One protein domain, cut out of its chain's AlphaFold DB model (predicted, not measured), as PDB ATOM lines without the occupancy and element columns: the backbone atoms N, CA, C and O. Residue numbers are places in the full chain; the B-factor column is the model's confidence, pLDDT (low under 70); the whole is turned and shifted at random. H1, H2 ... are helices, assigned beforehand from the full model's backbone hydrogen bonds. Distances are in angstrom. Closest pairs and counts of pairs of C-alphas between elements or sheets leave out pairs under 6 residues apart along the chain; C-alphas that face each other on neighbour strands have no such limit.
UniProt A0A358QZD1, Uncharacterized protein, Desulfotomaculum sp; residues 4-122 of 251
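AT A GLANCE: This is residues 4 to 122 of the 251 residues of an uncharacterized protein of Desulfotomaculum sp (UniProt A0A358QZD1). Five long helices stand side by side in an up-and-down bundle: H1, H2, H3 and H4 form a four-helix block, each touching the next and H4 closing back on H1, and H5 packs on the side of the block made by H3 and H4, away from H1 and H2. The helices run along the longest axis, and tight turns at the two ends join them. The printed part has 119 residues with five named helices, H1 to H5 in chain order, and no named strand, and its class is all helix. It is compact, with a radius of gyration of the C-alphas of 13.6 A, and spans 39 by 27 by 16 A.

IN THESE COORDINATES: H1 covers residues 4 to 23, 28.8 A from first to last C-alpha, and begins with C-alpha 4 at (285.341, 200.526, 264.289). H2 covers residues 28 to 44 and is 24.4 A long. H3 covers residues 49 to 69, 30.4 A, with C-alpha 49 at (283.214, 188.612, 266.363). H4 covers residues 75 to 94, 29.1 A. H5, the longest, covers residues 100 to 121, 31.2 A, and ends with C-alpha 121 at (271.957, 188.375, 295.763).

HOW THE PARTS SIT: The five helices form a bundle, up and down, each running against the one before it in the chain. H1 and H2 touch as a hairpin at a shallow tilt of 11 degrees, with the C-alphas of Gly 10 and Ala 41 closest at 4.2 A. H2 and H3 are a hairpin too, tilted by a shallow 21 degrees, their closest C-alphas being those of Ile 40 and Ser 52, 5.0 A apart. In the hairpin of H3 and H4, the closest C-alphas are those of Val 53 and Val 88, at 4.9 A. H4 also touches H1, opposite ways at a shallow tilt of 5 degrees, with the C-alphas of Ala 16 and Ala 80 closest at 4.5 A. H5 forms a hairpin with H4, the closest C-alphas being those of Ser 92 and Arg 104 at 5.3 A. H5 touches H3 as well, running the same way, with the C-alphas of Ala 57 and Ile 110 closest at 6.4 A. H1 and H3 are close but not clearly touching, H2 and H4 are near each other, and H5 is apart from H1 and H2. In H2, H4 and H5 every O i to N i+4 pair is within hydrogen-bond range; in H1 14 of 16 are, and in H3 16 of 17.

THE WHOLE: The two C-alphas farthest apart are those of Thr 25 and Glu 98, at 41.5 A. The printed part has no cut, and its four links are tight. The mean pLDDT of the printed part is 85.7; residues 70 to 73 and 121 to 122 are under 70.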
ATOM      1  N   VAL A   4     285.575 199.550 263.214       77.50
ATOM      2  CA  VAL A   4     285.341 200.526 264.289       77.50
ATOM      3  C   VAL A   4     284.249 200.046 265.250       77.50
ATOM      4  O   VAL A   4     284.471 200.018 266.457       77.50
ATOM      5  N   ASN A   5     283.107 199.575 264.740       79.94
ATOM      6  CA  ASN A   5     282.027 199.079 265.600       79.94
ATOM      7  C   ASN A   5     282.454 197.807 266.354       79.94
ATOM      8  O   ASN A   5     282.124 197.629 267.519       79.94
ATOM      9  N   LYS A   6     283.254 196.938 265.731       78.19
ATOM     10  CA  LYS A   6     283.819 195.751 266.396       78.19
ATOM     11  C   LYS A   6     284.766 196.097 267.548       78.19
ATOM     12  O   LYS A   6     284.755 195.422 268.579       78.19
ATOM     13  N   ALA A   7     285.560 197.153 267.376       81.06
ATOM     14  CA  ALA A   7     286.485 197.636 268.393       81.06
ATOM     15  C   ALA A   7     285.745 198.181 269.622       81.06
ATOM     16  O   ALA A   7     286.126 197.851 270.741       81.06
ATOM     17  N   PHE A   8     284.642 198.915 269.434       84.25
ATOM     18  CA  PHE A   8     283.817 199.402 270.549       84.25
ATOM     19  C   PHE A   8     283.275 198.271 271.430       84.25
ATOM     20  O   PHE A   8     283.323 198.376 272.652       84.25
ATOM     21  N   GLY A   9     282.831 197.159 270.834       82.06
ATOM     22  CA  GLY A   9     282.440 195.974 271.604       82.06
ATOM     23  C   GLY A   9     283.602 195.363 272.395       82.06
ATOM     24  O   GLY A   9     283.421 194.948 273.536       82.06
ATOM     25  N   GLY A  10     284.806 195.367 271.813       86.56
ATOM     26  CA  GLY A  10     286.044 194.897 272.443       86.56
ATOM     27  C   GLY A  10     286.443 195.684 273.695       86.56
ATOM     28  O   GLY A  10     286.887 195.098 274.682       86.56
ATOM     29  N   VAL A  11     286.236 197.006 273.680       92.81
ATOM     30  CA  VAL A  11     286.587 197.911 274.792       92.81
ATOM     31  C   VAL A  11     285.877 197.529 276.089       92.81
ATOM     32  O   VAL A  11     286.478 197.628 277.159       92.81
ATOM     33  N   PHE A  12     284.636 197.046 276.020       94.06
ATOM     34  CA  PHE A  12     283.899 196.605 277.205       94.06
ATOM     35  C   PHE A  12     284.569 195.414 277.902       94.06
ATOM     36  O   PHE A  12     284.715 195.426 279.123       94.06
ATOM     37  N   PHE A  13     285.056 194.431 277.138       93.50
ATOM     38  CA  PHE A  13     285.778 193.286 277.701       93.50
ATOM     39  C   PHE A  13     287.132 193.701 278.285       93.50
ATOM     40  O   PHE A  13     287.484 193.266 279.378       93.50
ATOM     41  N   ILE A  14     287.868 194.594 277.611       94.56
ATOM     42  CA  ILE A  14     289.123 195.143 278.153       94.56
ATOM     43  C   ILE A  14     288.852 195.880 279.468       94.56
ATOM     44  O   ILE A  14     289.560 195.667 280.448       94.56
ATOM     45  N   SER A  15     287.802 196.701 279.512       94.31
ATOM     46  CA  SER A  15     287.417 197.456 280.710       94.31
ATOM     47  C   SER A  15     287.069 196.528 281.874       94.31
ATOM     48  O   SER A  15     287.488 196.786 283.000       94.31
ATOM     49  N   ALA A  16     286.363 195.423 281.608       92.88
ATOM     50  CA  ALA A  16     286.081 194.399 282.611       92.88
ATOM     51  C   ALA A  16     287.369 193.758 283.154       92.88
ATOM     52  O   ALA A  16     287.542 193.654 284.366       92.88
ATOM     53  N   GLY A  17     288.303 193.394 282.268       91.50
ATOM     54  CA  GLY A  17     289.600 192.840 282.659       91.50
ATOM     55  C   GLY A  17     290.440 193.815 283.490       91.50
ATOM     56  O   GLY A  17     290.976 193.434 284.526       91.50
ATOM     57  N   VAL A  18     290.516 195.086 283.087       91.94
ATOM     58  CA  VAL A  18     291.238 196.127 283.842       91.94
ATOM     59  C   VAL A  18     290.607 196.341 285.215       91.94
ATOM     60  O   VAL A  18     291.328 196.412 286.207       91.94
ATOM     61  N   LEU A  19     289.273 196.400 285.296       89.00
ATOM     62  CA  LEU A  19     288.572 196.536 286.570       89.00
ATOM     63  C   LEU A  19     288.939 195.393 287.525       89.00
ATOM     64  O   LEU A  19     289.304 195.659 288.668       89.00
ATOM     65  N   LEU A  20     288.893 194.143 287.053       86.94
ATOM     66  CA  LEU A  20     289.279 192.978 287.852       86.94
ATOM     67  C   LEU A  20     290.744 193.056 288.293       86.94
ATOM     68  O   LEU A  20     291.032 192.885 289.472       86.94
ATOM     69  N   ALA A  21     291.660 193.384 287.379       87.94
ATOM     70  CA  ALA A  21     293.089 193.462 287.675       87.94
ATOM     71  C   ALA A  21     293.449 194.545 288.709       87.94
ATOM     72  O   ALA A  21     294.411 194.380 289.453       87.94
ATOM     73  N   VAL A  22     292.700 195.652 288.752       86.06
ATOM     74  CA  VAL A  22     292.959 196.768 289.678       86.06
ATOM     75  C   VAL A  22     292.277 196.564 291.031       86.06
ATOM     76  O   VAL A  22     292.817 196.968 292.057       86.06
ATOM     77  N   THR A  23     291.081 195.972 291.049       77.50
ATOM     78  CA  THR A  23     290.260 195.884 292.270       77.50
ATOM     79  C   THR A  23     290.463 194.595 293.058       77.50
ATOM     80  O   THR A  23     290.141 194.557 294.246       77.50
ATOM     81  N   LYS A  24     290.998 193.538 292.435       74.81
ATOM     82  CA  LYS A  24     291.184 192.233 293.072       74.81
ATOM     83  C   LYS A  24     292.652 191.880 293.240       74.81
ATOM     84  O   LYS A  24     293.492 192.153 292.389       74.81
ATOM     85  N   THR A  25     292.941 191.214 294.353       75.81
ATOM     86  CA  THR A  25     294.220 190.534 294.549       75.81
ATOM     87  C   THR A  25     294.381 189.450 293.483       75.81
ATOM     88  O   THR A  25     293.404 188.762 293.193       75.81
ATOM     89  N   PRO A  26     295.581 189.264 292.913       73.12
ATOM     90  CA  PRO A  26     295.799 188.306 291.839       73.12
ATOM     91  C   PRO A  26     295.713 186.867 292.362       73.12
ATOM     92  O   PRO A  26     296.705 186.273 292.775       73.12
ATOM     93  N   ASP A  27     294.509 186.305 292.343       79.19
ATOM     94  CA  ASP A  27     294.255 184.878 292.497       79.19
ATOM     95  C   ASP A  27     294.093 184.202 291.125       79.19
ATOM     96  O   ASP A  27     293.934 184.859 290.089       79.19
ATOM     97  N   ILE A  28     294.141 182.868 291.106       82.00
ATOM     98  CA  ILE A  28     294.123 182.090 289.862       82.00
ATOM     99  C   ILE A  28     292.852 182.325 289.031       82.00
ATOM    100  O   ILE A  28     292.924 182.322 287.800       82.00
ATOM    101  N   PHE A  29     291.708 182.585 289.674       82.31
ATOM    102  CA  PHE A  29     290.446 182.851 288.989       82.31
ATOM    103  C   PHE A  29     290.421 184.264 288.416       82.31
ATOM    104  O   PHE A  29     290.033 184.437 287.260       82.31
ATOM    105  N   THR A  30     290.903 185.258 289.168       84.44
ATOM    106  CA  THR A  30     291.041 186.636 288.671       84.44
ATOM    107  C   THR A  30     291.966 186.690 287.456       84.44
ATOM    108  O   THR A  30     291.598 187.252 286.424       84.44
ATOM    109  N   VAL A  31     293.136 186.044 287.513       87.19
ATOM    110  CA  VAL A  31     294.077 186.001 286.377       87.19
ATOM    111  C   VAL A  31     293.448 185.307 285.165       87.19
ATOM    112  O   VAL A  31     293.524 185.830 284.051       87.19
ATOM    113  N   ALA A  32     292.775 184.171 285.368       89.38
ATOM    114  CA  ALA A  32     292.082 183.466 284.292       89.38
ATOM    115  C   ALA A  32     290.984 184.329 283.644       89.38
ATOM    116  O   ALA A  32     290.888 184.383 282.416       89.38
ATOM    117  N   ALA A  33     290.197 185.052 284.448       89.62
ATOM    118  CA  ALA A  33     289.146 185.943 283.961       89.62
ATOM    119  C   ALA A  33     289.711 187.121 283.147       89.62
ATOM    120  O   ALA A  33     289.185 187.438 282.078       89.62
ATOM    121  N   VAL A  34     290.813 187.733 283.595       92.19
ATOM    122  CA  VAL A  34     291.492 188.828 282.875       92.19
ATOM    123  C   VAL A  34     292.036 188.355 281.523       92.19
ATOM    124  O   VAL A  34     291.858 189.033 280.504       92.19
ATOM    125  N   ILE A  35     292.653 187.170 281.485       93.50
ATOM    126  CA  ILE A  35     293.135 186.562 280.237       93.50
ATOM    127  C   ILE A  35     291.958 186.294 279.299       93.50
ATOM    128  O   ILE A  35     292.005 186.678 278.130       93.50
ATOM    129  N   ALA A  36     290.877 185.696 279.803       93.75
ATOM    130  CA  ALA A  36     289.700 185.403 278.998       93.75
ATOM    131  C   ALA A  36     289.062 186.678 278.418       93.75
ATOM    132  O   ALA A  36     288.751 186.713 277.228       93.75
ATOM    133  N   CYS A  37     288.951 187.752 279.208       93.06
ATOM    134  CA  CYS A  37     288.479 189.056 278.735       93.06
ATOM    135  C   CYS A  37     289.356 189.608 277.601       93.06
ATOM    136  O   CYS A  37     288.841 190.089 276.590       93.06
ATOM    137  N   SER A  38     290.677 189.485 277.735       93.50
ATOM    138  CA  SER A  38     291.642 189.935 276.723       93.50
ATOM    139  C   SER A  38     291.523 189.134 275.422       93.50
ATOM    140  O   SER A  38     291.516 189.707 274.332       93.50
ATOM    141  N   VAL A  39     291.360 187.810 275.521       93.69
ATOM    142  CA  VAL A  39     291.148 186.926 274.364       93.69
ATOM    143  C   VAL A  39     289.828 187.251 273.665       93.69
ATOM    144  O   VAL A  39     289.796 187.383 272.444       93.69
ATOM    145  N   ILE A  40     288.743 187.444 274.415       92.50
ATOM    146  CA  ILE A  40     287.425 187.785 273.860       92.50
ATOM    147  C   ILE A  40     287.452 189.149 273.160       92.50
ATOM    148  O   ILE A  40     286.867 189.285 272.077       92.50
ATOM    149  N   ALA A  41     288.162 190.130 273.724       91.44
ATOM    150  CA  ALA A  41     288.394 191.425 273.090       91.44
ATOM    151  C   ALA A  41     289.184 191.288 271.780       91.44
ATOM    152  O   ALA A  41     288.809 191.871 270.767       91.44
ATOM    153  N   ALA A  42     290.241 190.473 271.763       90.75
ATOM    154  CA  ALA A  42     291.011 190.223 270.547       90.75
ATOM    155  C   ALA A  42     290.155 189.542 269.465       90.75
ATOM    156  O   ALA A  42     290.176 189.956 268.305       90.75
ATOM    157  N   ILE A  43     289.339 188.552 269.844       89.19
ATOM    158  CA  ILE A  43     288.415 187.868 268.927       89.19
ATOM    159  C   ILE A  43     287.386 188.848 268.348       89.19
ATOM    160  O   ILE A  43     287.013 188.699 267.180       89.19
ATOM    161  N   SER A  44     286.979 189.888 269.088       87.62
ATOM    162  CA  SER A  44     285.941 190.820 268.624       87.62
ATOM    163  C   SER A  44     286.397 191.612 267.400       87.62
ATOM    164  O   SER A  44     285.580 191.949 266.545       87.62
ATOM    165  N   LEU A  45     287.708 191.837 267.270       85.81
ATOM    166  CA  LEU A  45     288.337 192.520 266.139       85.81
ATOM    167  C   LEU A  45     288.417 191.648 264.876       85.81
ATOM    168  O   LEU A  45     288.636 192.164 263.779       85.81
ATOM    169  N   THR A  46     288.212 190.337 264.997       84.50
ATOM    170  CA  THR A  46     288.349 189.395 263.879       84.50
ATOM    171  C   THR A  46     287.047 189.227 263.078       84.50
ATOM    172  O   THR A  46     285.996 189.823 263.348       84.50
ATOM    173  N   SER A  47     287.087 188.389 262.039       76.06
ATOM    174  CA  SER A  47     285.889 187.899 261.340       76.06
ATOM    175  C   SER A  47     284.980 187.052 262.242       76.06
ATOM    176  O   SER A  47     283.801 186.889 261.933       76.06
ATOM    177  N   TYR A  48     285.491 186.586 263.382       80.38
ATOM    178  CA  TYR A  48     284.812 185.722 264.340       80.38
ATOM    179  C   TYR A  48     284.151 186.490 265.493       80.38
ATOM    180  O   TYR A  48     283.911 185.906 266.539       80.38
ATOM    181  N   ALA A  49     283.796 187.765 265.310       76.56
ATOM    182  CA  ALA A  49     283.214 188.612 266.363       76.56
ATOM    183  C   ALA A  49     281.991 187.997 267.086       76.56
ATOM    184  O   ALA A  49     281.810 188.214 268.282       76.56
ATOM    185  N   GLY A  50     281.191 187.162 266.410       81.44
ATOM    186  CA  GLY A  50     280.097 186.415 267.051       81.44
ATOM    187  C   GLY A  50     280.560 185.443 268.150       81.44
ATOM    188  O   GLY A  50     279.826 185.206 269.106       81.44
ATOM    189  N   TRP A  51     281.790 184.929 268.074       87.56
ATOM    190  CA  TRP A  51     282.393 184.114 269.132       87.56
ATOM    191  C   TRP A  51     282.720 184.924 270.383       87.56
ATOM    192  O   TRP A  51     282.670 184.365 271.473       87.56
ATOM    193  N   SER A  52     282.977 186.229 270.264       88.56
ATOM    194  CA  SER A  52     283.153 187.090 271.437       88.56
ATOM    195  C   SER A  52     281.870 187.215 272.249       88.56
ATOM    196  O   SER A  52     281.923 187.251 273.472       88.56
ATOM    197  N   VAL A  53     280.711 187.220 271.585       89.44
ATOM    198  CA  VAL A  53     279.408 187.222 272.263       89.44
ATOM    199  C   VAL A  53     279.217 185.922 273.049       89.44
ATOM    200  O   VAL A  53     278.833 185.961 274.214       89.44
ATOM    201  N   ILE A  54     279.528 184.773 272.435       91.19
ATOM    202  CA  ILE A  54     279.436 183.454 273.086       91.19
ATOM    203  C   ILE A  54     280.416 183.366 274.257       91.19
ATOM    204  O   ILE A  54     280.025 182.977 275.354       91.19
ATOM    205  N   GLY A  55     281.669 183.775 274.051       92.19
ATOM    206  CA  GLY A  55     282.690 183.794 275.097       92.19
ATOM    207  C   GLY A  55     282.310 184.702 276.266       92.19
ATOM    208  O   GLY A  55     282.420 184.289 277.415       92.19
ATOM    209  N   GLY A  56     281.796 185.903 275.986       92.62
ATOM    210  CA  GLY A  56     281.318 186.826 277.016       92.62
ATOM    211  C   GLY A  56     280.140 186.257 277.809       92.62
ATOM    212  O   GLY A  56     280.144 186.311 279.034       92.62
ATOM    213  N   ALA A  57     279.166 185.642 277.133       93.19
ATOM    214  CA  ALA A  57     278.040 184.993 277.801       93.19
ATOM    215  C   ALA A  57     278.483 183.810 278.683       93.19
ATOM    216  O   ALA A  57     277.977 183.658 279.793       93.19
ATOM    217  N   LEU A  58     279.449 183.006 278.223       93.75
ATOM    218  CA  LEU A  58     280.029 181.914 279.011       93.75
ATOM    219  C   LEU A  58     280.800 182.421 280.232       93.75
ATOM    220  O   LEU A  58     280.697 181.808 281.291       93.75
ATOM    221  N   LEU A  59     281.531 183.534 280.113       92.75
ATOM    222  CA  LEU A  59     282.202 184.152 281.259       92.75
ATOM    223  C   LEU A  59     281.207 184.609 282.321       92.75
ATOM    224  O   LEU A  59     281.382 184.262 283.486       92.75
ATOM    225  N   ILE A  60     280.142 185.310 281.915       92.06
ATOM    226  CA  ILE A  60     279.086 185.734 282.842       92.06
ATOM    227  C   ILE A  60     278.453 184.503 283.492       92.06
ATOM    228  O   ILE A  60     278.347 184.436 284.709       92.06
ATOM    229  N   ALA A  61     278.078 183.489 282.708       90.81
ATOM    230  CA  ALA A  61     277.478 182.272 283.249       90.81
ATOM    231  C   ALA A  61     278.404 181.568 284.256       90.81
ATOM    232  O   ALA A  61     277.953 181.184 285.332       90.81
ATOM    233  N   GLY A  62     279.695 181.444 283.941       89.19
ATOM    234  CA  GLY A  62     280.696 180.874 284.842       89.19
ATOM    235  C   GLY A  62     280.846 181.679 286.133       89.19
ATOM    236  O   GLY A  62     280.847 181.095 287.214       89.19
ATOM    237  N   SER A  63     280.895 183.010 286.029       87.56
ATOM    238  CA  SER A  63     280.930 183.915 287.182       87.56
ATOM    239  C   SER A  63     279.690 183.744 288.068       87.56
ATOM    240  O   SER A  63     279.822 183.524 289.270       87.56
ATOM    241  N   LEU A  64     278.485 183.751 287.489       86.69
ATOM    242  CA  LEU A  64     277.228 183.589 288.229       86.69
ATOM    243  C   LEU A  64     277.115 182.213 288.902       86.69
ATOM    244  O   LEU A  64     276.683 182.122 290.054       86.69
ATOM    245  N   VAL A  65     277.527 181.141 288.217       85.19
ATOM    246  CA  VAL A  65     277.570 179.787 288.795       85.19
ATOM    247  C   VAL A  65     278.541 179.742 289.965       85.19
ATOM    248  O   VAL A  65     278.187 179.208 291.009       85.19
ATOM    249  N   LEU A  66     279.732 180.328 289.829       81.00
ATOM    250  CA  LEU A  66     280.728 180.336 290.898       81.00
ATOM    251  C   LEU A  66     280.242 181.135 292.117       81.00
ATOM    252  O   LEU A  66     280.380 180.673 293.247       81.00
ATOM    253  N   GLN A  67     279.605 182.287 291.888       74.75
ATOM    254  CA  GLN A  67     279.004 183.105 292.947       74.75
ATOM    255  C   GLN A  67     277.869 182.366 293.672       74.75
ATOM    256  O   GLN A  67     277.777 182.435 294.896       74.75
ATOM    257  N   THR A  68     277.046 181.611 292.937       74.56
ATOM    258  CA  THR A  68     275.929 180.841 293.509       74.56
ATOM    259  C   THR A  68     276.418 179.586 294.242       74.56
ATOM    260  O   THR A  68     276.009 179.330 295.369       74.56
ATOM    261  N   ALA A  69     277.311 178.805 293.626       70.88
ATOM    262  CA  ALA A  69     277.772 177.516 294.146       70.88
ATOM    263  C   ALA A  69     278.704 177.652 295.355       70.88
ATOM    264  O   ALA A  69     278.684 176.798 296.237       70.88
ATOM    265  N   LEU A  70     279.515 178.712 295.405       64.12
ATOM    266  CA  LEU A  70     280.444 178.956 296.512       64.12
ATOM    267  C   LEU A  70     279.903 179.957 297.542       64.12
ATOM    268  O   LEU A  70     280.634 180.331 298.456       64.12
ATOM    269  N   SER A  71     278.659 180.435 297.382       59.19
ATOM    270  CA  SER A  71     278.073 181.533 298.175       59.19
ATOM    271  C   SER A  71     278.981 182.780 298.251       59.19
ATOM    272  O   SER A  71     278.923 183.588 299.179       59.19
ATOM    273  N   TYR A  72     279.866 182.939 297.262       61.53
ATOM    274  CA  TYR A  72     280.907 183.957 297.244       61.53
ATOM    275  C   TYR A  72     280.351 185.234 296.611       61.53
ATOM    276  O   TYR A  72     280.236 185.345 295.391       61.53
ATOM    277  N   ARG A  73     279.989 186.216 297.444       65.81
ATOM    278  CA  ARG A  73     279.426 187.499 296.986       65.81
ATOM    279  C   ARG A  73     280.540 188.469 296.603       65.81
ATOM    280  O   ARG A  73     281.149 189.114 297.456       65.81
ATOM    281  N   CYS A  74     280.809 188.574 295.306       74.62
ATOM    282  CA  CYS A  74     281.845 189.437 294.756       74.62
ATOM    283  C   CYS A  74     281.242 190.623 293.992       74.62
ATOM    284  O   CYS A  74     280.937 190.527 292.804       74.62
ATOM    285  N   MET A  75     281.143 191.777 294.657       75.38
ATOM    286  CA  MET A  75     280.588 192.991 294.048       75.38
ATOM    287  C   MET A  75     281.381 193.453 292.815       75.38
ATOM    288  O   MET A  75     280.798 193.878 291.821       75.38
ATOM    289  N   ASP A  76     282.712 193.350 292.841       80.56
ATOM    290  CA  ASP A  76     283.537 193.757 291.696       80.56
ATOM    291  C   ASP A  76     283.435 192.779 290.519       80.56
ATOM    292  O   ASP A  76     283.513 193.204 289.370       80.56
ATOM    293  N   CYS A  77     283.153 191.499 290.789       83.69
ATOM    294  CA  CYS A  77     282.873 190.504 289.755       83.69
ATOM    295  C   CYS A  77     281.558 190.834 289.042       83.69
ATOM    296  O   CYS A  77     281.517 190.825 287.821       83.69
ATOM    297  N   ILE A  78     280.522 191.250 289.778       84.75
ATOM    298  CA  ILE A  78     279.257 191.718 289.189       84.75
ATOM    299  C   ILE A  78     279.442 192.986 288.351       84.75
ATOM    300  O   ILE A  78     278.864 193.100 287.273       84.75
ATOM    301  N   LYS A  79     280.263 193.943 288.805       86.69
ATOM    302  CA  LYS A  79     280.592 195.132 287.997       86.69
ATOM    303  C   LYS A  79     281.332 194.748 286.711       86.69
ATOM    304  O   LYS A  79     281.047 195.314 285.657       86.69
ATOM    305  N   ALA A  80     282.259 193.794 286.788       91.06
ATOM    306  CA  ALA A  80     282.956 193.273 285.617       91.06
ATOM    307  C   ALA A  80     281.990 192.536 284.675       91.06
ATOM    308  O   ALA A  80     281.978 192.820 283.481       91.06
ATOM    309  N   ASP A  81     281.116 191.683 285.205       91.38
ATOM    310  CA  ASP A  81     280.082 190.977 284.446       91.38
ATOM    311  C   ASP A  81     279.109 191.946 283.764       91.38
ATOM    312  O   ASP A  81     278.722 191.716 282.621       91.38
ATOM    313  N   LEU A  82     278.768 193.071 284.403       92.75
ATOM    314  CA  LEU A  82     277.954 194.127 283.798       92.75
ATOM    315  C   LEU A  82     278.653 194.768 282.587       92.75
ATOM    316  O   LEU A  82     278.011 195.032 281.570       92.75
ATOM    317  N   LEU A  83     279.970 194.994 282.669       94.62
ATOM    318  CA  LEU A  83     280.760 195.484 281.536       94.62
ATOM    319  C   LEU A  83     280.806 194.442 280.408       94.62
ATOM    320  O   LEU A  83     280.554 194.784 279.254       94.62
ATOM    321  N   ILE A  84     281.045 193.167 280.731       94.44
ATOM    322  CA  ILE A  84     281.011 192.063 279.755       94.44
ATOM    323  C   ILE A  84     279.626 191.988 279.094       94.44
ATOM    324  O   ILE A  84     279.532 191.869 277.871       94.44
ATOM    325  N   LEU A  85     278.551 192.134 279.873       94.75
ATOM    326  CA  LEU A  85     277.171 192.122 279.396       94.75
ATOM    327  C   LEU A  85     276.895 193.280 278.431       94.75
ATOM    328  O   LEU A  85     276.294 193.063 277.379       94.75
ATOM    329  N   ALA A  86     277.382 194.486 278.734       94.38
ATOM    330  CA  ALA A  86     277.287 195.628 277.828       94.38
ATOM    331  C   ALA A  86     277.968 195.337 276.478       94.38
ATOM    332  O   ALA A  86     277.388 195.606 275.424       94.38
ATOM    333  N   GLY A  87     279.147 194.702 276.498       92.31
ATOM    334  CA  GLY A  87     279.838 194.236 275.293       92.31
ATOM    335  C   GLY A  87     279.040 193.192 274.506       92.31
ATOM    336  O   GLY A  87     278.885 193.318 273.289       92.31
ATOM    337  N   VAL A  88     278.479 192.193 275.197       93.62
ATOM    338  CA  VAL A  88     277.631 191.135 274.620       93.62
ATOM    339  C   VAL A  88     276.394 191.731 273.944       93.62
ATOM    340  O   VAL A  88     276.124 191.410 272.784       93.62
ATOM    341  N   ILE A  89     275.672 192.629 274.620       93.31
ATOM    342  CA  ILE A  89     274.481 193.303 274.081       93.31
ATOM    343  C   ILE A  89     274.862 194.142 272.865       93.31
ATOM    344  O   ILE A  89     274.247 194.005 271.805       93.31
ATOM    345  N   TYR A  90     275.898 194.974 272.994       92.25
ATOM    346  CA  TYR A  90     276.341 195.857 271.923       92.25
ATOM    347  C   TYR A  90     276.697 195.065 270.662       92.25
ATOM    348  O   TYR A  90     276.107 195.307 269.607       92.25
ATOM    349  N   LEU A  91     277.579 194.061 270.779       89.75
ATOM    350  CA  LEU A  91     277.984 193.203 269.661       89.75
ATOM    351  C   LEU A  91     276.796 192.445 269.045       89.75
ATOM    352  O   LEU A  91     276.720 192.324 267.824       89.75
ATOM    353  N   SER A  92     275.837 191.996 269.857       90.25
ATOM    354  CA  SER A  92     274.633 191.289 269.384       90.25
ATOM    355  C   SER A  92     273.669 192.184 268.599       90.25
ATOM    356  O   SER A  92     272.982 191.718 267.683       90.25
ATOM    357  N   ILE A  93     273.592 193.474 268.937       88.94
ATOM    358  CA  ILE A  93     272.743 194.440 268.227       88.94
ATOM    359  C   ILE A  93     273.325 194.744 266.847       88.94
ATOM    360  O   ILE A  93     272.587 194.707 265.859       88.94
ATOM    361  N   ILE A  94     274.632 195.012 266.786       86.75
ATOM    362  CA  ILE A  94     275.319 195.414 265.552       86.75
ATOM    363  C   ILE A  94     275.604 194.242 264.601       86.75
ATOM    364  O   ILE A  94     276.023 194.467 263.463       86.75
ATOM    365  N   GLU A  95     275.403 193.001 265.050       84.19
ATOM    366  CA  GLU A  95     275.568 191.791 264.248       84.19
ATOM    367  C   GLU A  95     274.539 191.715 263.113       84.19
ATOM    368  O   GLU A  95     273.325 191.756 263.322       84.19
ATOM    369  N   THR A  96     275.047 191.581 261.887       81.44
ATOM    370  CA  THR A  96     274.236 191.546 260.662       81.44
ATOM    371  C   THR A  96     274.257 190.188 259.963       81.44
ATOM    372  O   THR A  96     273.596 190.043 258.938       81.44
ATOM    373  N   SER A  97     275.006 189.200 260.470       81.19
ATOM    374  CA  SER A  97     275.047 187.850 259.894       81.19
ATOM    375  C   SER A  97     273.747 187.064 260.105       81.19
ATOM    376  O   SER A  97     272.867 187.454 260.877       81.19
ATOM    377  N   GLU A  98     273.636 185.906 259.449       82.25
ATOM    378  CA  GLU A  98     272.493 184.988 259.592       82.25
ATOM    379  C   GLU A  98     272.248 184.553 261.047       82.25
ATOM    380  O   GLU A  98     271.115 184.295 261.449       82.25
ATOM    381  N   ARG A  99     273.295 184.558 261.883       83.06
ATOM    382  CA  ARG A  99     273.228 184.171 263.299       83.06
ATOM    383  C   ARG A  99     272.710 185.271 264.231       83.06
ATOM    384  O   ARG A  99     272.612 185.036 265.435       83.06
ATOM    385  N   LYS A 100     272.337 186.449 263.716       86.56
ATOM    386  CA  LYS A 100     271.913 187.604 264.534       86.56
ATOM    387  C   LYS A 100     270.792 187.279 265.528       86.56
ATOM    388  O   LYS A 100     270.841 187.728 266.667       86.56
ATOM    389  N   ASN A 101     269.804 186.472 265.130       88.19
ATOM    390  CA  ASN A 101     268.667 186.139 265.996       88.19
ATOM    391  C   ASN A 101     269.095 185.236 267.158       88.19
ATOM    392  O   ASN A 101     268.651 185.440 268.284       88.19
ATOM    393  N   VAL A 102     270.003 184.288 266.901       88.75
ATOM    394  CA  VAL A 102     270.556 183.392 267.927       88.75
ATOM    395  C   VAL A 102     271.372 184.195 268.940       88.75
ATOM    396  O   VAL A 102     271.168 184.057 270.143       88.75
ATOM    397  N   LEU A 103     272.243 185.089 268.467       89.31
ATOM    398  CA  LEU A 103     273.093 185.905 269.337       89.31
ATOM    399  C   LEU A 103     272.280 186.889 270.186       89.31
ATOM    400  O   LEU A 103     272.527 187.011 271.382       89.31
ATOM    401  N   ARG A 104     271.248 187.516 269.610       91.25
ATOM    402  CA  ARG A 104     270.302 188.359 270.359       91.25
ATOM    403  C   ARG A 104     269.499 187.564 271.387       91.25
ATOM    404  O   ARG A 104     269.312 188.051 272.496       91.25
ATOM    405  N   GLY A 105     269.063 186.351 271.042       91.06
ATOM    406  CA  GLY A 105     268.392 185.452 271.982       91.06
ATOM    407  C   GLY A 105     269.289 185.103 273.169       91.06
ATOM    408  O   GLY A 105     268.873 185.230 274.315       91.06
ATOM    409  N   MET A 106     270.550 184.759 272.909       90.44
ATOM    410  CA  MET A 106     271.535 184.479 273.955       90.44
ATOM    411  C   MET A 106     271.817 185.707 274.828       90.44
ATOM    412  O   MET A 106     271.841 185.585 276.050       90.44
ATOM    413  N   ALA A 107     271.965 186.892 274.224       91.94
ATOM    414  CA  ALA A 107     272.128 188.147 274.956       91.94
ATOM    415  C   ALA A 107     270.920 188.441 275.861       91.94
ATOM    416  O   ALA A 107     271.096 188.833 277.012       91.94
ATOM    417  N   ALA A 108     269.696 188.205 275.382       93.00
ATOM    418  CA  ALA A 108     268.490 188.359 276.191       93.00
ATOM    419  C   ALA A 108     268.463 187.367 277.364       93.00
ATOM    420  O   ALA A 108     268.229 187.772 278.498       93.00
ATOM    421  N   VAL A 109     268.768 186.089 277.118       93.50
ATOM    422  CA  VAL A 109     268.805 185.054 278.164       93.50
ATOM    423  C   VAL A 109     269.834 185.390 279.241       93.50
ATOM    424  O   VAL A 109     269.495 185.379 280.422       93.50
ATOM    425  N   ILE A 110     271.069 185.729 278.858       92.56
ATOM    426  CA  ILE A 110     272.115 186.042 279.837       92.56
ATOM    427  C   ILE A 110     271.813 187.339 280.596       92.56
ATOM    428  O   ILE A 110     272.075 187.405 281.791       92.56
ATOM    429  N   THR A 111     271.185 188.332 279.950       93.06
ATOM    430  CA  THR A 111     270.715 189.556 280.623       93.06
ATOM    431  C   THR A 111     269.678 189.223 281.691       93.06
ATOM    432  O   THR A 111     269.788 189.698 282.817       93.06
ATOM    433  N   THR A 112     268.696 188.377 281.368       92.12
ATOM    434  CA  THR A 112     267.670 187.950 282.327       92.12
ATOM    435  C   THR A 112     268.281 187.161 283.481       92.12
ATOM    436  O   THR A 112     267.973 187.446 284.633       92.12
ATOM    437  N   LEU A 113     269.182 186.212 283.199       88.94
ATOM    438  CA  LEU A 113     269.879 185.444 284.237       88.94
ATOM    439  C   LEU A 113     270.703 186.352 285.152       88.94
ATOM    440  O   LEU A 113     270.620 186.225 286.372       88.94
ATOM    441  N   PHE A 114     271.449 187.292 284.573       89.56
ATOM    442  CA  PHE A 114     272.216 188.275 285.323       89.56
ATOM    443  C   PHE A 114     271.309 189.154 286.187       89.56
ATOM    444  O   PHE A 114     271.592 189.343 287.362       89.56
ATOM    445  N   MET A 115     270.190 189.643 285.645       86.94
ATOM    446  CA  MET A 115     269.241 190.481 286.382       86.94
ATOM    447  C   MET A 115     268.581 189.728 287.540       86.94
ATOM    448  O   MET A 115     268.493 190.266 288.639       86.94
ATOM    449  N   VAL A 116     268.144 188.484 287.323       84.56
ATOM    450  CA  VAL A 116     267.563 187.642 288.382       84.56
ATOM    451  C   VAL A 116     268.596 187.366 289.470       84.56
ATOM    452  O   VAL A 116     268.298 187.541 290.648       84.56
ATOM    453  N   ASN A 117     269.821 186.991 289.091       80.75
ATOM    454  CA  ASN A 117     270.890 186.742 290.054       80.75
ATOM    455  C   ASN A 117     271.253 188.018 290.831       80.75
ATOM    456  O   ASN A 117     271.345 187.985 292.057       80.75
ATOM    457  N   ALA A 118     271.350 189.157 290.140       76.69
ATOM    458  CA  ALA A 118     271.568 190.451 290.763       76.69
ATOM    459  C   ALA A 118     270.466 190.767 291.778       76.69
ATOM    460  O   ALA A 118     270.793 191.076 292.910       76.69
ATOM    461  N   LEU A 119     269.184 190.609 291.435       74.12
ATOM    462  CA  LEU A 119     268.066 190.887 292.346       74.12
ATOM    463  C   LEU A 119     268.026 189.968 293.574       74.12
ATOM    464  O   LEU A 119     267.666 190.426 294.654       74.12
ATOM    465  N   ILE A 120     268.381 188.691 293.415       70.31
ATOM    466  CA  ILE A 120     268.396 187.723 294.522       70.31
ATOM    467  C   ILE A 120     269.552 188.012 295.483       70.31
ATOM    468  O   ILE A 120     269.379 187.962 296.698       70.31
ATOM    469  N   HIS A 121     270.742 188.292 294.951       64.19
ATOM    470  CA  HIS A 121     271.957 188.375 295.763       64.19
ATOM    471  C   HIS A 121     272.340 189.800 296.171       64.19
ATOM    472  O   HIS A 121     273.061 189.983 297.156       64.19
ATOM    473  N   TYR A 122     271.856 190.805 295.440       62.34
ATOM    474  CA  TYR A 122     272.174 192.214 295.624       62.34
ATOM    475  C   TYR A 122     270.881 193.029 295.530       62.34
ATOM    476  O   TYR A 122     270.428 193.340 294.428       62.34
TER     477      TYR A 122